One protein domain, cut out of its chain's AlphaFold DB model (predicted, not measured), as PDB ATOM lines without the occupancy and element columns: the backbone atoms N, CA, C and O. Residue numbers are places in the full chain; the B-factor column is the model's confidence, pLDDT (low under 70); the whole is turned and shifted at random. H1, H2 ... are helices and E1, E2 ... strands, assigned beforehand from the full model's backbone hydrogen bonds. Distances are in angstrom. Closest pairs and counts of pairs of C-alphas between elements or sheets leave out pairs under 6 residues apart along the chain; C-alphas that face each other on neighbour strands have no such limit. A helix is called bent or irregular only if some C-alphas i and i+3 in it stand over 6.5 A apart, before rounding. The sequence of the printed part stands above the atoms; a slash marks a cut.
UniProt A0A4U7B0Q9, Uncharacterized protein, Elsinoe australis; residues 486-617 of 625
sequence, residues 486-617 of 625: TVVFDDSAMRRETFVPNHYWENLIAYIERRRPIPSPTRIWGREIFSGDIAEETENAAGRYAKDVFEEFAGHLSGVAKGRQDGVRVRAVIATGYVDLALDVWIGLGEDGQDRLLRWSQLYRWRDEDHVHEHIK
ATOM      1  N   THR A 486     251.209 223.931 207.036       90.88
ATOM      2  CA  THR A 486     250.652 222.649 206.592       90.88
ATOM      3  C   THR A 486     249.140 222.642 206.805       90.88
ATOM      4  O   THR A 486     248.654 223.193 207.793       90.88
ATOM      5  N   VAL A 487     248.410 222.023 205.877       88.81
ATOM      6  CA  VAL A 487     246.982 221.699 205.996       88.81
ATOM      7  C   VAL A 487     246.705 220.318 205.399       88.81
ATOM      8  O   VAL A 487     247.440 219.842 204.525       88.81
ATOM      9  N   VAL A 488     245.595 219.711 205.806       83.12
ATOM     10  CA  VAL A 488     245.022 218.511 205.182       83.12
ATOM     11  C   VAL A 488     243.533 218.694 204.895       83.12
ATOM     12  O   VAL A 488     242.929 219.668 205.329       83.12
ATOM     13  N   PHE A 489     242.931 217.754 204.166       77.94
ATOM     14  CA  PHE A 489     241.479 217.662 203.997       77.94
ATOM     15  C   PHE A 489     240.923 216.504 204.830       77.94
ATOM     16  O   PHE A 489     241.578 215.467 204.939       77.94
ATOM     17  N   ASP A 490     239.705 216.667 205.350       73.81
ATOM     18  CA  ASP A 490     238.929 215.596 205.993       73.81
ATOM     19  C   ASP A 490     238.834 214.359 205.066       73.81
ATOM     20  O   ASP A 490     238.353 214.436 203.927       73.81
ATOM     21  N   ASP A 491     239.310 213.200 205.540       65.62
ATOM     22  CA  ASP A 491     239.350 211.955 204.755       65.62
ATOM     23  C   ASP A 491     237.931 211.449 204.423       65.62
ATOM     24  O   ASP A 491     237.662 210.949 203.328       65.62
ATOM     25  N   SER A 492     236.962 211.661 205.314       61.00
ATOM     26  CA  SER A 492     235.555 211.342 205.067       61.00
ATOM     27  C   SER A 492     234.914 212.263 204.016       61.00
ATOM     28  O   SER A 492     234.026 211.815 203.283       61.00
ATOM     29  N   ALA A 493     235.353 213.522 203.905       52.94
ATOM     30  CA  ALA A 493     234.938 214.444 202.848       52.94
ATOM     31  C   ALA A 493     235.555 214.039 201.499       52.94
ATOM     32  O   ALA A 493     234.826 213.878 200.514       52.94
ATOM     33  N   MET A 494     236.862 213.747 201.470       55.44
ATOM     34  CA  MET A 494     237.551 213.253 200.269       55.44
ATOM     35  C   MET A 494     236.947 211.941 199.741       55.44
ATOM     36  O   MET A 494     236.733 211.794 198.536       55.44
ATOM     37  N   ARG A 495     236.595 211.003 200.632       54.38
ATOM     38  CA  ARG A 495     235.919 209.743 200.268       54.38
ATOM     39  C   ARG A 495     234.494 209.958 199.744       54.38
ATOM     40  O   ARG A 495     234.073 209.245 198.829       54.38
ATOM     41  N   ARG A 496     233.739 210.920 200.299       48.06
ATOM     42  CA  ARG A 496     232.349 211.214 199.894       48.06
ATOM     43  C   ARG A 496     232.246 211.822 198.494       48.06
ATOM     44  O   ARG A 496     231.313 211.483 197.770       48.06
ATOM     45  N   GLU A 497     233.215 212.635 198.076       46.00
ATOM     46  CA  GLU A 497     233.248 213.262 196.742       46.00
ATOM     47  C   GLU A 497     233.697 212.304 195.606       46.00
ATOM     48  O   GLU A 497     233.884 212.715 194.463       46.00
ATOM     49  N   THR A 498     233.816 210.994 195.867       40.84
ATOM     50  CA  THR A 498     234.236 209.951 194.901       40.84
ATOM     51  C   THR A 498     235.639 210.113 194.297       40.84
ATOM     52  O   THR A 498     235.953 209.478 193.286       40.84
ATOM     53  N   PHE A 499     236.527 210.858 194.959       46.38
ATOM     54  CA  PHE A 499     237.944 210.895 194.605       46.38
ATOM     55  C   PHE A 499     238.632 209.570 194.960       46.38
ATOM     56  O   PHE A 499     238.757 209.199 196.124       46.38
ATOM     57  N   VAL A 500     239.110 208.846 193.942       45.91
ATOM     58  CA  VAL A 500     239.973 207.672 194.143       45.91
ATOM     59  C   VAL A 500     241.365 208.188 194.559       45.91
ATOM     60  O   VAL A 500     242.030 208.791 193.710       45.91
ATOM     61  N   PRO A 501     241.832 207.992 195.815       51.62
ATOM     62  CA  PRO A 501     242.802 208.914 196.436       51.62
ATOM     63  C   PRO A 501     244.220 208.957 195.853       51.62
ATOM     64  O   PRO A 501     244.997 209.822 196.239       51.62
ATOM     65  N   ASN A 502     244.577 208.053 194.940       51.31
ATOM     66  CA  ASN A 502     245.944 207.954 194.421       51.31
ATOM     67  C   ASN A 502     246.067 208.702 193.085       51.31
ATOM     68  O   ASN A 502     246.852 209.635 192.941       51.31
ATOM     69  N   HIS A 503     245.215 208.346 192.120       54.03
ATOM     70  CA  HIS A 503     245.331 208.839 190.750       54.03
ATOM     71  C   HIS A 503     244.861 210.284 190.562       54.03
ATOM     72  O   HIS A 503     245.291 210.926 189.608       54.03
ATOM     73  N   TYR A 504     243.991 210.819 191.425       58.31
ATOM     74  CA  TYR A 504     243.580 212.223 191.311       58.31
ATOM     75  C   TYR A 504     244.768 213.169 191.524       58.31
ATOM     76  O   TYR A 504     245.073 213.971 190.645       58.31
ATOM     77  N   TRP A 505     245.492 213.011 192.637       61.81
ATOM     78  CA  TRP A 505     246.659 213.838 192.946       61.81
ATOM     79  C   TRP A 505     247.795 213.618 191.939       61.81
ATOM     80  O   TRP A 505     248.333 214.595 191.425       61.81
ATOM     81  N   GLU A 506     248.098 212.365 191.573       58.97
ATOM     82  CA  GLU A 506     249.084 212.034 190.526       58.97
ATOM     83  C   GLU A 506     248.780 212.742 189.188       58.97
ATOM     84  O   GLU A 506     249.672 213.352 188.594       58.97
ATOM     85  N   ASN A 507     247.520 212.721 188.728       59.03
ATOM     86  CA  ASN A 507     247.112 213.390 187.488       59.03
ATOM     87  C   ASN A 507     247.109 214.921 187.616       59.03
ATOM     88  O   ASN A 507     247.544 215.606 186.692       59.03
ATOM     89  N   LEU A 508     246.666 215.468 188.751       63.00
ATOM     90  CA  LEU A 508     246.673 216.909 189.010       63.00
ATOM     91  C   LEU A 508     248.104 217.471 188.976       63.00
ATOM     92  O   LEU A 508     248.354 218.508 188.367       63.00
ATOM     93  N   ILE A 509     249.064 216.744 189.551       62.62
ATOM     94  CA  ILE A 509     250.492 217.087 189.509       62.62
ATOM     95  C   ILE A 509     251.032 216.970 188.085       62.62
ATOM     96  O   ILE A 509     251.676 217.898 187.604       62.62
ATOM     97  N   ALA A 510     250.719 215.881 187.376       60.94
ATOM     98  CA  ALA A 510     251.107 215.721 185.977       60.94
ATOM     99  C   ALA A 510     250.576 216.863 185.089       60.94
ATOM    100  O   ALA A 510     251.281 217.301 184.181       60.94
ATOM    101  N   TYR A 511     249.376 217.383 185.361       62.44
ATOM    102  CA  TYR A 511     248.838 218.566 184.691       62.44
ATOM    103  C   TYR A 511     249.618 219.844 185.054       62.44
ATOM    104  O   TYR A 511     250.106 220.536 184.154       62.44
ATOM    105  N   ILE A 512     249.797 220.122 186.353       65.62
ATOM    106  CA  ILE A 512     250.538 221.287 186.881       65.62
ATOM    107  C   ILE A 512     251.964 221.354 186.308       65.62
ATOM    108  O   ILE A 512     252.422 222.424 185.905       65.62
ATOM    109  N   GLU A 513     252.659 220.216 186.237       63.69
ATOM    110  CA  GLU A 513     254.035 220.126 185.736       63.69
ATOM    111  C   GLU A 513     254.121 220.237 184.208       63.69
ATOM    112  O   GLU A 513     255.030 220.887 183.692       63.69
ATOM    113  N   ARG A 514     253.177 219.644 183.463       54.44
ATOM    114  CA  ARG A 514     253.224 219.628 181.987       54.44
ATOM    115  C   ARG A 514     252.658 220.887 181.339       54.44
ATOM    116  O   ARG A 514     252.985 221.148 180.183       54.44
ATOM    117  N   ARG A 515     251.768 221.625 182.020       54.66
ATOM    118  CA  ARG A 515     250.962 222.729 181.448       54.66
ATOM    119  C   ARG A 515     250.270 222.365 180.121       54.66
ATOM    120  O   ARG A 515     250.063 223.219 179.259       54.66
ATOM    121  N   ARG A 516     249.933 221.088 179.938       43.91
ATOM    122  CA  ARG A 516     249.211 220.560 178.773       43.91
ATOM    123  C   ARG A 516     247.915 219.917 179.265       43.91
ATOM    124  O   ARG A 516     247.970 219.235 180.289       43.91
ATOM    125  N   PRO A 517     246.784 220.070 178.551       44.00
ATOM    126  CA  PRO A 517     245.595 219.275 178.829       44.00
ATOM    127  C   PRO A 517     245.969 217.792 178.784       44.00
ATOM    128  O   PRO A 517     246.535 217.330 177.790       44.00
ATOM    129  N   ILE A 518     245.676 217.043 179.849       47.22
ATOM    130  CA  ILE A 518     245.702 215.582 179.748       47.22
ATOM    131  C   ILE A 518     244.494 215.223 178.869       47.22
ATOM    132  O   ILE A 518     243.398 215.722 179.135       47.22
ATOM    133  N   PRO A 519     244.656 214.445 177.786       41.97
ATOM    134  CA  PRO A 519     243.540 214.138 176.904       41.97
ATOM    135  C   PRO A 519     242.407 213.434 177.670       41.97
ATOM    136  O   PRO A 519     242.637 212.529 178.469       41.97
ATOM    137  N   SER A 520     241.187 213.899 177.402       41.66
ATOM    138  CA  SER A 520     239.916 213.479 178.008       41.66
ATOM    139  C   SER A 520     239.676 211.956 178.012       41.66
ATOM    140  O   SER A 520     240.133 211.247 177.116       41.66
ATOM    141  N   PRO A 521     238.801 211.469 178.905       45.44
ATOM    142  CA  PRO A 521     239.029 211.294 180.329       45.44
ATOM    143  C   PRO A 521     239.764 209.968 180.603       45.44
ATOM    144  O   PRO A 521     239.438 208.924 180.026       45.44
ATOM    145  N   THR A 522     240.695 209.949 181.558       40.75
ATOM    146  CA  THR A 522     241.352 208.705 181.989       40.75
ATOM    147  C   THR A 522     240.357 207.815 182.746       40.75
ATOM    148  O   THR A 522     240.226 207.895 183.968       40.75
ATOM    149  N   ARG A 523     239.629 206.951 182.026       41.09
ATOM    150  CA  ARG A 523     238.762 205.922 182.624       41.09
ATOM    151  C   ARG A 523     239.607 204.843 183.295       41.09
ATOM    152  O   ARG A 523     239.950 203.838 182.675       41.09
ATOM    153  N   ILE A 524     239.891 205.015 184.580       39.47
ATOM    154  CA  ILE A 524     240.491 203.970 185.414       39.47
ATOM    155  C   ILE A 524     239.343 203.202 186.090       39.47
ATOM    156  O   ILE A 524     238.451 203.801 186.688       39.47
ATOM    157  N   TRP A 525     239.313 201.874 185.938       35.50
ATOM    158  CA  TRP A 525     238.250 200.988 186.459       35.50
ATOM    159  C   TRP A 525     236.811 201.326 186.009       35.50
ATOM    160  O   TRP A 525     235.843 200.955 186.669       35.50
ATOM    161  N   GLY A 526     236.646 202.002 184.867       38.19
ATOM    162  CA  GLY A 526     235.332 202.255 184.262       38.19
ATOM    163  C   GLY A 526     234.531 203.419 184.854       38.19
ATOM    164  O   GLY A 526     233.393 203.619 184.435       38.19
ATOM    165  N   ARG A 527     235.106 204.213 185.768       39.78
ATOM    166  CA  ARG A 527     234.571 205.534 186.141       39.78
ATOM    167  C   ARG A 527     235.296 206.641 185.379       39.78
ATOM    168  O   ARG A 527     236.500 206.558 185.152       39.78
ATOM    169  N   GLU A 528     234.558 207.677 185.006       42.09
ATOM    170  CA  GLU A 528     235.132 208.962 184.599       42.09
ATOM    171  C   GLU A 528     235.572 209.712 185.860       42.09
ATOM    172  O   GLU A 528     234.778 209.890 186.780       42.09
ATOM    173  N   ILE A 529     236.859 210.063 185.928       49.47
ATOM    174  CA  ILE A 529     237.474 210.781 187.064       49.47
ATOM    175  C   ILE A 529     237.418 212.302 186.846       49.47
ATOM    176  O   ILE A 529     237.382 213.067 187.803       49.47
ATOM    177  N   PHE A 530     237.370 212.714 185.580       48.81
ATOM    178  CA  PHE A 530     237.292 214.088 185.097       48.81
ATOM    179  C   PHE A 530     236.192 214.140 184.032       48.81
ATOM    180  O   PHE A 530     236.057 213.184 183.258       48.81
ATOM    181  N   SER A 531     235.391 215.205 184.007       44.00
ATOM    182  CA  SER A 531     234.235 215.347 183.104       44.00
ATOM    183  C   SER A 531     234.270 216.615 182.240       44.00
ATOM    184  O   SER A 531     233.400 216.777 181.382       44.00
ATOM    185  N   GLY A 532     235.287 217.469 182.407       52.94
ATOM    186  CA  GLY A 532     235.496 218.693 181.626       52.94
ATOM    187  C   GLY A 532     236.932 218.894 181.127       52.94
ATOM    188  O   GLY A 532     237.686 217.940 180.924       52.94
ATOM    189  N   ASP A 533     237.295 220.158 180.887       55.91
ATOM    190  CA  ASP A 533     238.684 220.563 180.655       55.91
ATOM    191  C   ASP A 533     239.430 220.580 181.996       55.91
ATOM    192  O   ASP A 533     239.024 221.254 182.942       55.91
ATOM    193  N   ILE A 534     240.552 219.869 182.068       58.00
ATOM    194  CA  ILE A 534     241.367 219.752 183.281       58.00
ATOM    195  C   ILE A 534     241.963 221.109 183.689       58.00
ATOM    196  O   ILE A 534     242.241 221.317 184.870       58.00
ATOM    197  N   ALA A 535     242.112 222.062 182.761       53.84
ATOM    198  CA  ALA A 535     242.456 223.443 183.098       53.84
ATOM    199  C   ALA A 535     241.362 224.106 183.948       53.84
ATOM    200  O   ALA A 535     241.643 224.627 185.027       53.84
ATOM    201  N   GLU A 536     240.113 224.011 183.491       56.44
ATOM    202  CA  GLU A 536     238.937 224.542 184.177       56.44
ATOM    203  C   GLU A 536     238.682 223.790 185.494       56.44
ATOM    204  O   GLU A 536     238.413 224.408 186.521       56.44
ATOM    205  N   GLU A 537     238.840 222.464 185.523       61.97
ATOM    206  CA  GLU A 537     238.726 221.665 186.751       61.97
ATOM    207  C   GLU A 537     239.838 221.984 187.766       61.97
ATOM    208  O   GLU A 537     239.556 222.013 188.966       61.97
ATOM    209  N   THR A 538     241.065 222.285 187.316       59.19
ATOM    210  CA  THR A 538     242.192 222.689 188.181       59.19
ATOM    211  C   THR A 538     242.013 224.104 188.727       59.19
ATOM    212  O   THR A 538     242.268 224.335 189.908       59.19
ATOM    213  N   GLU A 539     241.545 225.052 187.913       60.34
ATOM    214  CA  GLU A 539     241.236 226.414 188.365       60.34
ATOM    215  C   GLU A 539     240.047 226.418 189.337       60.34
ATOM    216  O   GLU A 539     240.126 227.021 190.410       60.34
ATOM    217  N   ASN A 540     239.002 225.639 189.043       69.12
ATOM    218  CA  ASN A 540     237.887 225.404 189.958       69.12
ATOM    219  C   ASN A 540     238.327 224.684 191.247       69.12
ATOM    220  O   ASN A 540     237.801 224.984 192.317       69.12
ATOM    221  N   ALA A 541     239.284 223.750 191.189       71.12
ATOM    222  CA  ALA A 541     239.842 223.106 192.381       71.12
ATOM    223  C   ALA A 541     240.648 224.096 193.232       71.12
ATOM    224  O   ALA A 541     240.407 224.185 194.433       71.12
ATOM    225  N   ALA A 542     241.532 224.887 192.616       78.75
ATOM    226  CA  ALA A 542     242.285 225.936 193.299       78.75
ATOM    227  C   ALA A 542     241.352 226.981 193.936       78.75
ATOM    228  O   ALA A 542     241.571 227.360 195.081       78.75
ATOM    229  N   GLY A 543     240.275 227.384 193.251       80.69
ATOM    230  CA  GLY A 543     239.258 228.290 193.797       80.69
ATOM    231  C   GLY A 543     238.468 227.695 194.970       80.69
ATOM    232  O   GLY A 543     238.254 228.379 195.969       80.69
ATOM    233  N   ARG A 544     238.084 226.408 194.900       82.94
ATOM    234  CA  ARG A 544     237.453 225.698 196.032       82.94
ATOM    235  C   ARG A 544     238.391 225.634 197.239       82.94
ATOM    236  O   ARG A 544     238.005 226.068 198.316       82.94
ATOM    237  N   TYR A 545     239.628 225.182 197.044       85.56
ATOM    238  CA  TYR A 545     240.616 225.084 198.121       85.56
ATOM    239  C   TYR A 545     241.019 226.457 198.679       85.56
ATOM    240  O   TYR A 545     241.246 226.585 199.877       85.56
ATOM    241  N   ALA A 546     241.044 227.508 197.854       91.19
ATOM    242  CA  ALA A 546     241.269 228.876 198.318       91.19
ATOM    243  C   ALA A 546     240.136 229.367 199.224       91.19
ATOM    244  O   ALA A 546     240.399 230.094 200.180       91.19
ATOM    245  N   LYS A 547     238.891 228.954 198.948       90.62
ATOM    246  CA  LYS A 547     237.748 229.207 199.827       90.62
ATOM    247  C   LYS A 547     237.856 228.410 201.130       90.62
ATOM    248  O   LYS A 547     237.688 229.014 202.178       90.62
ATOM    249  N   ASP A 548     238.202 227.123 201.070       89.62
ATOM    250  CA  ASP A 548     238.390 226.287 202.268       89.62
ATOM    251  C   ASP A 548     239.467 226.889 203.206       89.62
ATOM    252  O   ASP A 548     239.253 227.036 204.404       89.62
ATOM    253  N   VAL A 549     240.606 227.324 202.648       92.81
ATOM    254  CA  VAL A 549     241.690 228.011 203.383       92.81
ATOM    255  C   VAL A 549     241.263 229.400 203.876       92.81
ATOM    256  O   VAL A 549     241.655 229.819 204.961       92.81
ATOM    257  N   PHE A 550     240.465 230.141 203.105       94.81
ATOM    258  CA  PHE A 550     239.923 231.422 203.557       94.81
ATOM    259  C   PHE A 550     238.983 231.245 204.759       94.81
ATOM    260  O   PHE A 550     239.117 231.989 205.727       94.81
ATOM    261  N   GLU A 551     238.079 230.265 204.715       91.31
ATOM    262  CA  GLU A 551     237.128 229.983 205.799       91.31
ATOM    263  C   GLU A 551     237.848 229.572 207.093       91.31
ATOM    264  O   GLU A 551     237.487 230.075 208.152       91.31
ATOM    265  N   GLU A 552     238.916 228.773 206.997       90.94
ATOM    266  CA  GLU A 552     239.716 228.345 208.155       90.94
ATOM    267  C   GLU A 552     240.568 229.477 208.767       90.94
ATOM    268  O   GLU A 552     240.645 229.608 209.983       90.94
ATOM    269  N   PHE A 553     241.229 230.323 207.960       94.00
ATOM    270  CA  PHE A 553     242.227 231.272 208.493       94.00
ATOM    271  C   PHE A 553     241.748 232.720 208.642       94.00
ATOM    272  O   PHE A 553     242.329 233.464 209.440       94.00
ATOM    273  N   ALA A 554     240.734 233.174 207.894       94.81
ATOM    274  CA  ALA A 554     240.415 234.604 207.824       94.81
ATOM    275  C   ALA A 554     240.040 235.205 209.186       94.81
ATOM    276  O   ALA A 554     240.595 236.245 209.558       94.81
ATOM    277  N   GLY A 555     239.185 234.519 209.954       93.00
ATOM    278  CA  GLY A 555     238.685 234.993 211.248       93.00
ATOM    279  C   GLY A 555     239.772 235.197 212.310       93.00
ATOM    280  O   GLY A 555     239.654 236.098 213.140       93.00
ATOM    281  N   HIS A 556     240.866 234.431 212.249       93.94
ATOM    282  CA  HIS A 556     241.968 234.526 213.212       93.94
ATOM    283  C   HIS A 556     242.997 235.604 212.861       93.94
ATOM    284  O   HIS A 556     243.718 236.073 213.736       93.94
ATOM    285  N   LEU A 557     243.100 236.012 211.593       96.44
ATOM    286  CA  LEU A 557     244.099 236.994 211.166       96.44
ATOM    287  C   LEU A 557     243.802 238.398 211.706       96.44
ATOM    288  O   LEU A 557     242.659 238.857 211.756       96.44
ATOM    289  N   SER A 558     244.862 239.134 212.040       96.19
ATOM    290  CA  SER A 558     244.745 240.504 212.537       96.19
ATOM    291  C   SER A 558     244.070 241.449 211.534       96.19
ATOM    292  O   SER A 558     244.508 241.568 210.388       96.19
ATOM    293  N   GLY A 559     243.055 242.202 211.975       96.12
ATOM    294  CA  GLY A 559     242.375 243.204 211.140       96.12
ATOM    295  C   GLY A 559     243.317 244.286 210.593       96.12
ATOM    296  O   GLY A 559     243.179 244.703 209.446       96.12
ATOM    297  N   VAL A 560     244.343 244.676 211.362       96.62
ATOM    298  CA  VAL A 560     245.388 245.617 210.911       96.62
ATOM    299  C   VAL A 560     246.219 245.017 209.773       96.62
ATOM    300  O   VAL A 560     246.497 245.695 208.786       96.62
ATOM    301  N   ALA A 561     246.571 243.732 209.874       97.19
ATOM    302  CA  ALA A 561     247.345 243.034 208.853       97.19
ATOM    303  C   ALA A 561     246.530 242.842 207.557       97.19
ATOM    304  O   ALA A 561     247.046 243.105 206.466       97.19
ATOM    305  N   LYS A 562     245.246 242.465 207.688       97.31
ATOM    306  CA  LYS A 562     244.271 242.326 206.588       97.31
ATOM    307  C   LYS A 562     243.916 243.660 205.911       97.31
ATOM    308  O   LYS A 562     243.610 243.667 204.724       97.31
ATOM    309  N   GLY A 563     243.978 244.782 206.632       95.94
ATOM    310  CA  GLY A 563     243.658 246.122 206.118       95.94
ATOM    311  C   GLY A 563     244.727 246.772 205.226       95.94
ATOM    312  O   GLY A 563     244.537 247.901 204.772       95.94
ATOM    313  N   ARG A 564     245.863 246.107 204.976       94.50
ATOM    314  CA  ARG A 564     246.896 246.580 204.035       94.50
ATOM    315  C   ARG A 564     246.522 246.237 202.590       94.50
ATOM    316  O   ARG A 564     245.749 245.321 202.347       94.50
ATOM    317  N   GLN A 565     247.136 246.931 201.630       89.56
ATOM    318  CA  GLN A 565     246.813 246.842 200.197       89.56
ATOM    319  C   GLN A 565     246.801 245.412 199.617       89.56
ATOM    320  O   GLN A 565     245.933 245.100 198.808       89.56
ATOM    321  N   ASP A 566     247.738 244.552 200.025       91.38
ATOM    322  CA  ASP A 566     247.809 243.142 199.602       91.38
ATOM    323  C   ASP A 566     247.275 242.156 200.665       91.38
ATOM    324  O   ASP A 566     247.354 240.943 200.470       91.38
ATOM    325  N   GLY A 567     246.743 242.656 201.787       95.81
ATOM    326  CA  GLY A 567     246.266 241.853 202.914       95.81
ATOM    327  C   GLY A 567     247.369 241.035 203.605       95.81
ATOM    328  O   GLY A 567     248.451 241.544 203.917       95.81
ATOM    329  N   VAL A 568     247.071 239.762 203.860       98.19
ATOM    330  CA  VAL A 568     247.997 238.721 204.332       98.19
ATOM    331  C   VAL A 568     248.009 237.590 203.308       98.19
ATOM    332  O   VAL A 568     246.949 237.115 202.896       98.19
ATOM    333  N   ARG A 569     249.196 237.126 202.905       98.31
ATOM    334  CA  ARG A 569     249.351 235.914 202.092       98.31
ATOM    335  C   ARG A 569     249.424 234.700 203.014       98.31
ATOM    336  O   ARG A 569     250.384 234.571 203.768       98.31
ATOM    337  N   VAL A 570     248.453 233.803 202.910       98.06
ATOM    338  CA  VAL A 570     248.466 232.473 203.523       98.06
ATOM    339  C   VAL A 570     248.869 231.459 202.457       98.06
ATOM    340  O   VAL A 570     248.183 231.320 201.448       98.06
ATOM    341  N   ARG A 571     249.977 230.749 202.655       97.19
ATOM    342  CA  ARG A 571     250.333 229.568 201.870       97.19
ATOM    343  C   ARG A 571     249.902 228.321 202.621       97.19
ATOM    344  O   ARG A 571     250.508 227.960 203.627       97.19
ATOM    345  N   ALA A 572     248.906 227.646 202.073       94.56
ATOM    346  CA  ALA A 572     248.506 226.322 202.499       94.56
ATOM    347  C   ALA A 572     249.390 225.279 201.801       94.56
ATOM    348  O   ALA A 572     249.314 225.120 200.580       94.56
ATOM    349  N   VAL A 573     250.239 224.589 202.563       91.06
ATOM    350  CA  VAL A 573     250.997 223.418 202.108       91.06
ATOM    351  C   VAL A 573     250.129 222.186 202.348       91.06
ATOM    352  O   VAL A 573     249.992 221.701 203.468       91.06
ATOM    353  N   ILE A 574     249.499 221.708 201.282       85.00
ATOM    354  CA  ILE A 574     248.577 220.578 201.290       85.00
ATOM    355  C   ILE A 574     249.400 219.291 201.393       85.00
ATOM    356  O   ILE A 574     250.011 218.841 200.416       85.00
ATOM    357  N   ALA A 575     249.404 218.693 202.582       74.75
ATOM    358  CA  ALA A 575     250.064 217.421 202.830       74.75
ATOM    359  C   ALA A 575     249.214 216.265 202.278       74.75
ATOM    360  O   ALA A 575     248.285 215.779 202.922       74.75
ATOM    361  N   THR A 576     249.545 215.795 201.072       65.69
ATOM    362  CA  THR A 576     249.036 214.515 200.555       65.69
ATOM    363  C   THR A 576     250.068 213.417 200.828       65.69
ATOM    364  O   THR A 576     251.271 213.669 200.745       65.69
ATOM    365  N   GLY A 577     249.638 212.173 201.076       57.06
ATOM    366  CA  GLY A 577     250.540 211.025 201.321       57.06
ATOM    367  C   GLY A 577     251.465 210.637 200.146       57.06
ATOM    368  O   GLY A 577     252.194 209.645 200.209       57.06
ATOM    369  N   TYR A 578     251.443 211.406 199.055       55.16
ATOM    370  CA  TYR A 578     252.237 211.192 197.849       55.16
ATOM    371  C   TYR A 578     253.159 212.385 197.547       55.16
ATOM    372  O   TYR A 578     254.359 212.203 197.305       55.16
ATOM    373  N   VAL A 579     252.617 213.608 197.547       57.47
ATOM    374  CA  VAL A 579     253.317 214.835 197.129       57.47
ATOM    375  C   VAL A 579     252.777 216.061 197.867       57.47
ATOM    376  O   VAL A 579     251.582 216.173 198.127       57.47
ATOM    377  N   ASP A 580     253.661 217.013 198.146       69.56
ATOM    378  CA  ASP A 580     253.291 218.324 198.668       69.56
ATOM    379  C   ASP A 580     252.828 219.241 197.529       69.56
ATOM    380  O   ASP A 580     253.592 219.572 196.612       69.56
ATOM    381  N   LEU A 581     251.577 219.680 197.598       80.38
ATOM    382  CA  LEU A 581     251.085 220.799 196.801       80.38
ATOM    383  C   LEU A 581     251.030 222.041 197.685       80.38
ATOM    384  O   LEU A 581     250.840 221.937 198.892       80.38
ATOM    385  N   ALA A 582     251.173 223.218 197.095       88.81
ATOM    386  CA  ALA A 582     250.899 224.474 197.770       88.81
ATOM    387  C   ALA A 582     249.908 225.326 196.980       88.81
ATOM    388  O   ALA A 582     249.847 225.285 195.746       88.81
ATOM    389  N   LEU A 583     249.151 226.109 197.739       92.44
ATOM    390  CA  LEU A 583     248.244 227.141 197.270       92.44
ATOM    391  C   LEU A 583     248.535 228.418 198.057       92.44
ATOM    392  O   LEU A 583     248.543 228.389 199.286       92.44
ATOM    393  N   ASP A 584     248.756 229.533 197.367       96.56
ATOM    394  CA  ASP A 584     248.799 230.846 198.003       96.56
ATOM    395  C   ASP A 584     247.414 231.505 197.934       96.56
ATOM    396  O   ASP A 584     246.783 231.556 196.877       96.56
ATOM    397  N   VAL A 585     246.971 232.059 199.056       97.31
ATOM    398  CA  VAL A 585     245.678 232.716 199.255       97.31
ATOM    399  C   VAL A 585     245.940 234.098 199.850       97.31
ATOM    400  O   VAL A 585     246.683 234.220 200.819       97.31
ATOM    401  N   TRP A 586     245.361 235.155 199.285       98.06
ATOM    402  CA  TRP A 586     245.494 236.517 199.813       98.06
ATOM    403  C   TRP A 586     244.197 236.925 200.508       98.06
ATOM    404  O   TRP A 586     243.155 237.038 199.860       98.06
ATOM    405  N   ILE A 587     244.273 237.144 201.818       98.25
ATOM    406  CA  ILE A 587     243.141 237.472 202.691       98.25
ATOM    407  C   ILE A 587     243.266 238.931 203.133       98.25
ATOM    408  O   ILE A 587     244.289 239.326 203.691       98.25
ATOM    409  N   GLY A 588     242.230 239.735 202.905       97.44
ATOM    410  CA  GLY A 588     242.197 241.145 203.297       97.44
ATOM    411  C   GLY A 588     240.807 241.607 203.714       97.44
ATOM    412  O   GLY A 588     239.918 240.785 203.922       97.44
ATOM    413  N   LEU A 589     240.620 242.923 203.830       96.75
ATOM    414  CA  LEU A 589     239.325 243.534 204.144       96.75
ATOM    415  C   LEU A 589     238.653 244.127 202.897       96.75
ATOM    416  O   LEU A 589     239.315 244.682 202.020       96.75
ATOM    417  N   GLY A 590     237.326 244.038 202.839       90.94
ATOM    418  CA  GLY A 590     236.495 244.777 201.891       90.94
ATOM    419  C   GLY A 590     236.248 246.233 202.293       90.94
ATOM    420  O   GLY A 590     236.588 246.667 203.391       90.94
ATOM    421  N   GLU A 591     235.580 246.987 201.413       88.50
ATOM    422  CA  GLU A 591     235.117 248.363 201.692       88.50
ATOM    423  C   GLU A 591     234.114 248.434 202.865       88.50
ATOM    424  O   GLU A 591     233.962 249.469 203.506       88.50
ATOM    425  N   ASP A 592     233.450 247.313 203.152       90.75
ATOM    426  CA  ASP A 592     232.546 247.067 204.279       90.75
ATOM    427  C   ASP A 592     233.273 246.647 205.574       90.75
ATOM    428  O   ASP A 592     232.627 246.381 206.591       90.75
ATOM    429  N   GLY A 593     234.607 246.555 205.546       89.69
ATOM    430  CA  GLY A 593     235.423 246.073 206.659       89.69
ATOM    431  C   GLY A 593     235.255 244.580 206.963       89.69
ATOM    432  O   GLY A 593     235.740 244.132 207.998       89.69
ATOM    433  N   GLN A 594     234.570 243.820 206.101       94.56
ATOM    434  CA  GLN A 594     234.433 242.368 206.234       94.56
ATOM    435  C   GLN A 594     235.628 241.649 205.608       94.56
ATOM    436  O   GLN A 594     236.257 242.162 204.680       94.56
ATOM    437  N   ASP A 595     235.915 240.441 206.085       96.75
ATOM    438  CA  ASP A 595     236.974 239.607 205.522       96.75
ATOM    439  C   ASP A 595     236.645 239.185 204.088       96.75
ATOM    440  O   ASP A 595     235.523 238.781 203.775       96.75
ATOM    441  N   ARG A 596     237.639 239.273 203.199       96.38
ATOM    442  CA  ARG A 596     237.509 238.903 201.789       96.38
ATOM    443  C   ARG A 596     238.727 238.145 201.274       96.38
ATOM    444  O   ARG A 596     239.876 238.526 201.501       96.38
ATOM    445  N   LEU A 597     238.438 237.110 200.492       96.50
ATOM    446  CA  LEU A 597     239.382 236.453 199.598       96.50
ATOM    447  C   LEU A 597     239.702 237.407 198.435       96.50
ATOM    448  O   LEU A 597     238.860 237.635 197.570       96.50
ATOM    449  N   LEU A 598     240.903 237.993 198.430       95.31
ATOM    450  CA  LEU A 598     241.315 238.988 197.431       95.31
ATOM    451  C   LEU A 598     241.725 238.339 196.102       95.31
ATOM    452  O   LEU A 598     241.404 238.847 195.031       95.31
ATOM    453  N   ARG A 599     242.493 237.245 196.184       95.19
ATOM    454  CA  ARG A 599     242.992 236.430 195.062       95.19
ATOM    455  C   ARG A 599     243.605 235.131 195.592       95.19
ATOM    456  O   ARG A 599     243.922 235.035 196.778       95.19
ATOM    457  N   TRP A 600     243.843 234.175 194.704       95.56
ATOM    458  CA  TRP A 600     244.586 232.942 194.977       95.56
ATOM    459  C   TRP A 600     245.532 232.611 193.815       95.56
ATOM    460  O   TRP A 600     245.393 233.155 192.718       95.56
ATOM    461  N   SER A 601     246.525 231.755 194.055       91.50
ATOM    462  CA  SER A 601     247.381 231.201 193.003       91.50
ATOM    463  C   SER A 601     246.722 229.992 192.336       91.50
ATOM    464  O   SER A 601     245.774 229.412 192.854       91.50
ATOM    465  N   GLN A 602     247.276 229.529 191.216       85.75
ATOM    466  CA  GLN A 602     247.082 228.126 190.837       85.75
ATOM    467  C   GLN A 602     247.761 227.214 191.871       85.75
ATOM    468  O   GLN A 602     248.663 227.651 192.592       85.75
ATOM    469  N   LEU A 603     247.354 225.946 191.927       82.06
ATOM    470  CA  LEU A 603     248.091 224.923 192.667       82.06
ATOM    471  C   LEU A 603     249.470 224.715 192.033       82.06
ATOM    472  O   LEU A 603     249.596 224.650 190.810       82.06
ATOM    473  N   TYR A 604     250.502 224.584 192.861       83.19
ATOM    474  CA  TYR A 604     251.859 224.288 192.409       83.19
ATOM    475  C   TYR A 604     252.537 223.260 193.314       83.19
ATOM    476  O   TYR A 604     252.149 223.061 194.463       83.19
ATOM    477  N   ARG A 605     253.567 222.587 192.795       80.31
ATOM    478  CA  ARG A 605     254.359 221.629 193.572       80.31
ATOM    479  C   ARG A 605     255.213 222.365 194.604       80.31
ATOM    480  O   ARG A 605     256.051 223.187 194.233       80.31
ATOM    481  N   TRP A 606     255.020 222.048 195.879       83.06
ATOM    482  CA  TRP A 606     255.889 222.508 196.961       83.06
ATOM    483  C   TRP A 606     257.083 221.551 197.109       83.06
ATOM    484  O   TRP A 606     257.061 220.414 196.622       83.06
ATOM    485  N   ARG A 607     258.166 222.029 197.724       74.25
ATOM    486  CA  ARG A 607     259.369 221.235 197.986       74.25
ATOM    487  C   ARG A 607     259.620 221.203 199.480       74.25
ATOM    488  O   ARG A 607     259.930 222.225 200.079       74.25
ATOM    489  N   ASP A 608     259.518 220.007 200.034       70.06
ATOM    490  CA  ASP A 608     259.844 219.713 201.421       70.06
ATOM    491  C   ASP A 608     261.363 219.620 201.613       70.06
ATOM    492  O   ASP A 608     261.911 218.530 201.744       70.06
ATOM    493  N   GLU A 609     262.043 220.769 201.548       68.31
ATOM    494  CA  GLU A 609     263.506 220.871 201.706       68.31
ATOM    495  C   GLU A 609     263.988 220.444 203.104       68.31
ATOM    496  O   GLU A 609     265.161 220.128 203.273       68.31
ATOM    497  N   ASP A 610     263.085 220.408 204.089       64.75
ATOM    498  CA  ASP A 610     263.373 220.044 205.482       64.75
ATOM    499  C   ASP A 610     262.816 218.664 205.878       64.75
ATOM    500  O   ASP A 610     262.899 218.271 207.042       64.75
ATOM    501  N   HIS A 611     262.264 217.914 204.914       67.06
ATOM    502  CA  HIS A 611     261.724 216.558 205.087       67.06
ATOM    503  C   HIS A 611     260.612 216.437 206.159       67.06
ATOM    504  O   HIS A 611     260.381 215.361 206.720       67.06
ATOM    505  N   VAL A 612     259.882 217.524 206.420       68.81
ATOM    506  CA  VAL A 612     258.827 217.662 207.440       68.81
ATOM    507  C   VAL A 612     257.703 216.641 207.255       68.81
ATOM    508  O   VAL A 612     257.211 216.048 208.214       68.81
ATOM    509  N   HIS A 613     257.309 216.403 206.005       70.19
ATOM    510  CA  HIS A 613     256.229 215.489 205.634       70.19
ATOM    511  C   HIS A 613     256.775 214.149 205.112       70.19
ATOM    512  O   HIS A 613     256.078 213.409 204.417       70.19
ATOM    513  N   GLU A 614     258.039 213.816 205.376       65.50
ATOM    514  CA  GLU A 614     258.662 212.633 204.783       65.50
ATOM    515  C   GLU A 614     258.088 211.308 205.304       65.50
ATOM    516  O   GLU A 614     257.949 210.366 204.528       65.50
ATOM    517  N   HIS A 615     257.695 211.245 206.579       59.41
ATOM    518  CA  HIS A 615     257.147 210.032 207.202       59.41
ATOM    519  C   HIS A 615     255.806 209.571 206.613       59.41
ATOM    520  O   HIS A 615     255.466 208.396 206.713       59.41
ATOM    521  N   ILE A 616     255.048 210.484 206.003       60.25
ATOM    522  CA  ILE A 616     253.716 210.209 205.440       60.25
ATOM    523  C   ILE A 616     253.745 210.029 203.926       60.25
ATOM    524  O   ILE A 616     252.821 209.460 203.342       60.25
ATOM    525  N   LYS A 617     254.813 210.512 203.285       60.50
ATOM    526  CA  LYS A 617     255.073 210.258 201.879       60.50
ATOM    527  C   LYS A 617     255.429 208.800 201.744       60.50
ATOM    528  O   LYS A 617     256.341 208.305 202.406       60.50
TER     529      LYS A 617
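This is residues 486 to 617 of the 625 residues of an uncharacterized protein of Elsinoe australis (UniProt A0A4U7B0Q9). A strongly twisted sheet of four strands curls round residues 539 to 555 of one long helix, H3. H4 sits beside the strands at one end, H2 lies crosswise near the first residues of H3, and residues 492 to 497, of which 492 to 496 belong to H1, stick out. The printed part has 132 residues, with four named helices and four named strands in the order E1 H1 H2 H3 H4 E2 E3 E4; the mixed sheet runs E1 E2 E3 E4. The class is mixed, helices and strands, and the whole is compact, with a radius of gyration of the C-alphas of 16.3 A and spans of 51 by 34 by 29 A.

E2, residues 568 to 575, E3, residues 580 to 589, and E4, residues 595 to 600, form a meander, each strand the antiparallel neighbour of the one before. In its two hairpins N 570 and O 585 are 2.8 A apart and N 586 and O 599 2.9 A, within hydrogen-bond range. E1, residues 486 to 489, is parallel to E2, with N 487 and O 573 at 2.9 A. H3, residues 534 to 556, is on one face of the sheet, making two layers; its closest C-alphas to E3 are Ala 546 and Val 585, 5.9 A. H3 has a kink of 32 degrees near residue 550 and is irregular, with C-alphas 552 and 555 7.4 A apart. H4, residues 559 to 562, stands at the sheet's level, its height 2.3 A; the closest C-alphas of H4 and E3 are Lys 562 and Gly 588, 4.1 A. H2, residues 503 to 514, only grazes the sheet and is close but not clearly touching H3, about perpendicular at 76 degrees, with the C-alphas of Leu 508 and Thr 538 closest at 7.4 A. H1, residues 491 to 496, is not on the sheet. E1, the four helices and E2 make a strand-helix-strand unit, two parallel neighbour strands with helices between. Every O i to N i+4 pair is within hydrogen-bond range in H1 and H2, and 17 of 19 in H3; H4 is too short for one.

E1 begins at C-alpha 486 (250.652, 222.649, 206.592), and E4 ends at C-alpha 600 (244.586, 232.942, 194.977). From first to last C-alpha H3 measures 33.4 A, E3 29.3 A and E2 21.5 A.

The C-alphas farthest apart, Gly 526 and Val 560, are 51.9 A apart. The printed part has no cut. The link from H2 to H3 is long, 19 residues, and residues 601 to 617 hold no named element. The mean pLDDT of the printed part is 73.0; residues 491 to 540, 576 to 580, 609 to 612 and 614 to 617 are under 70.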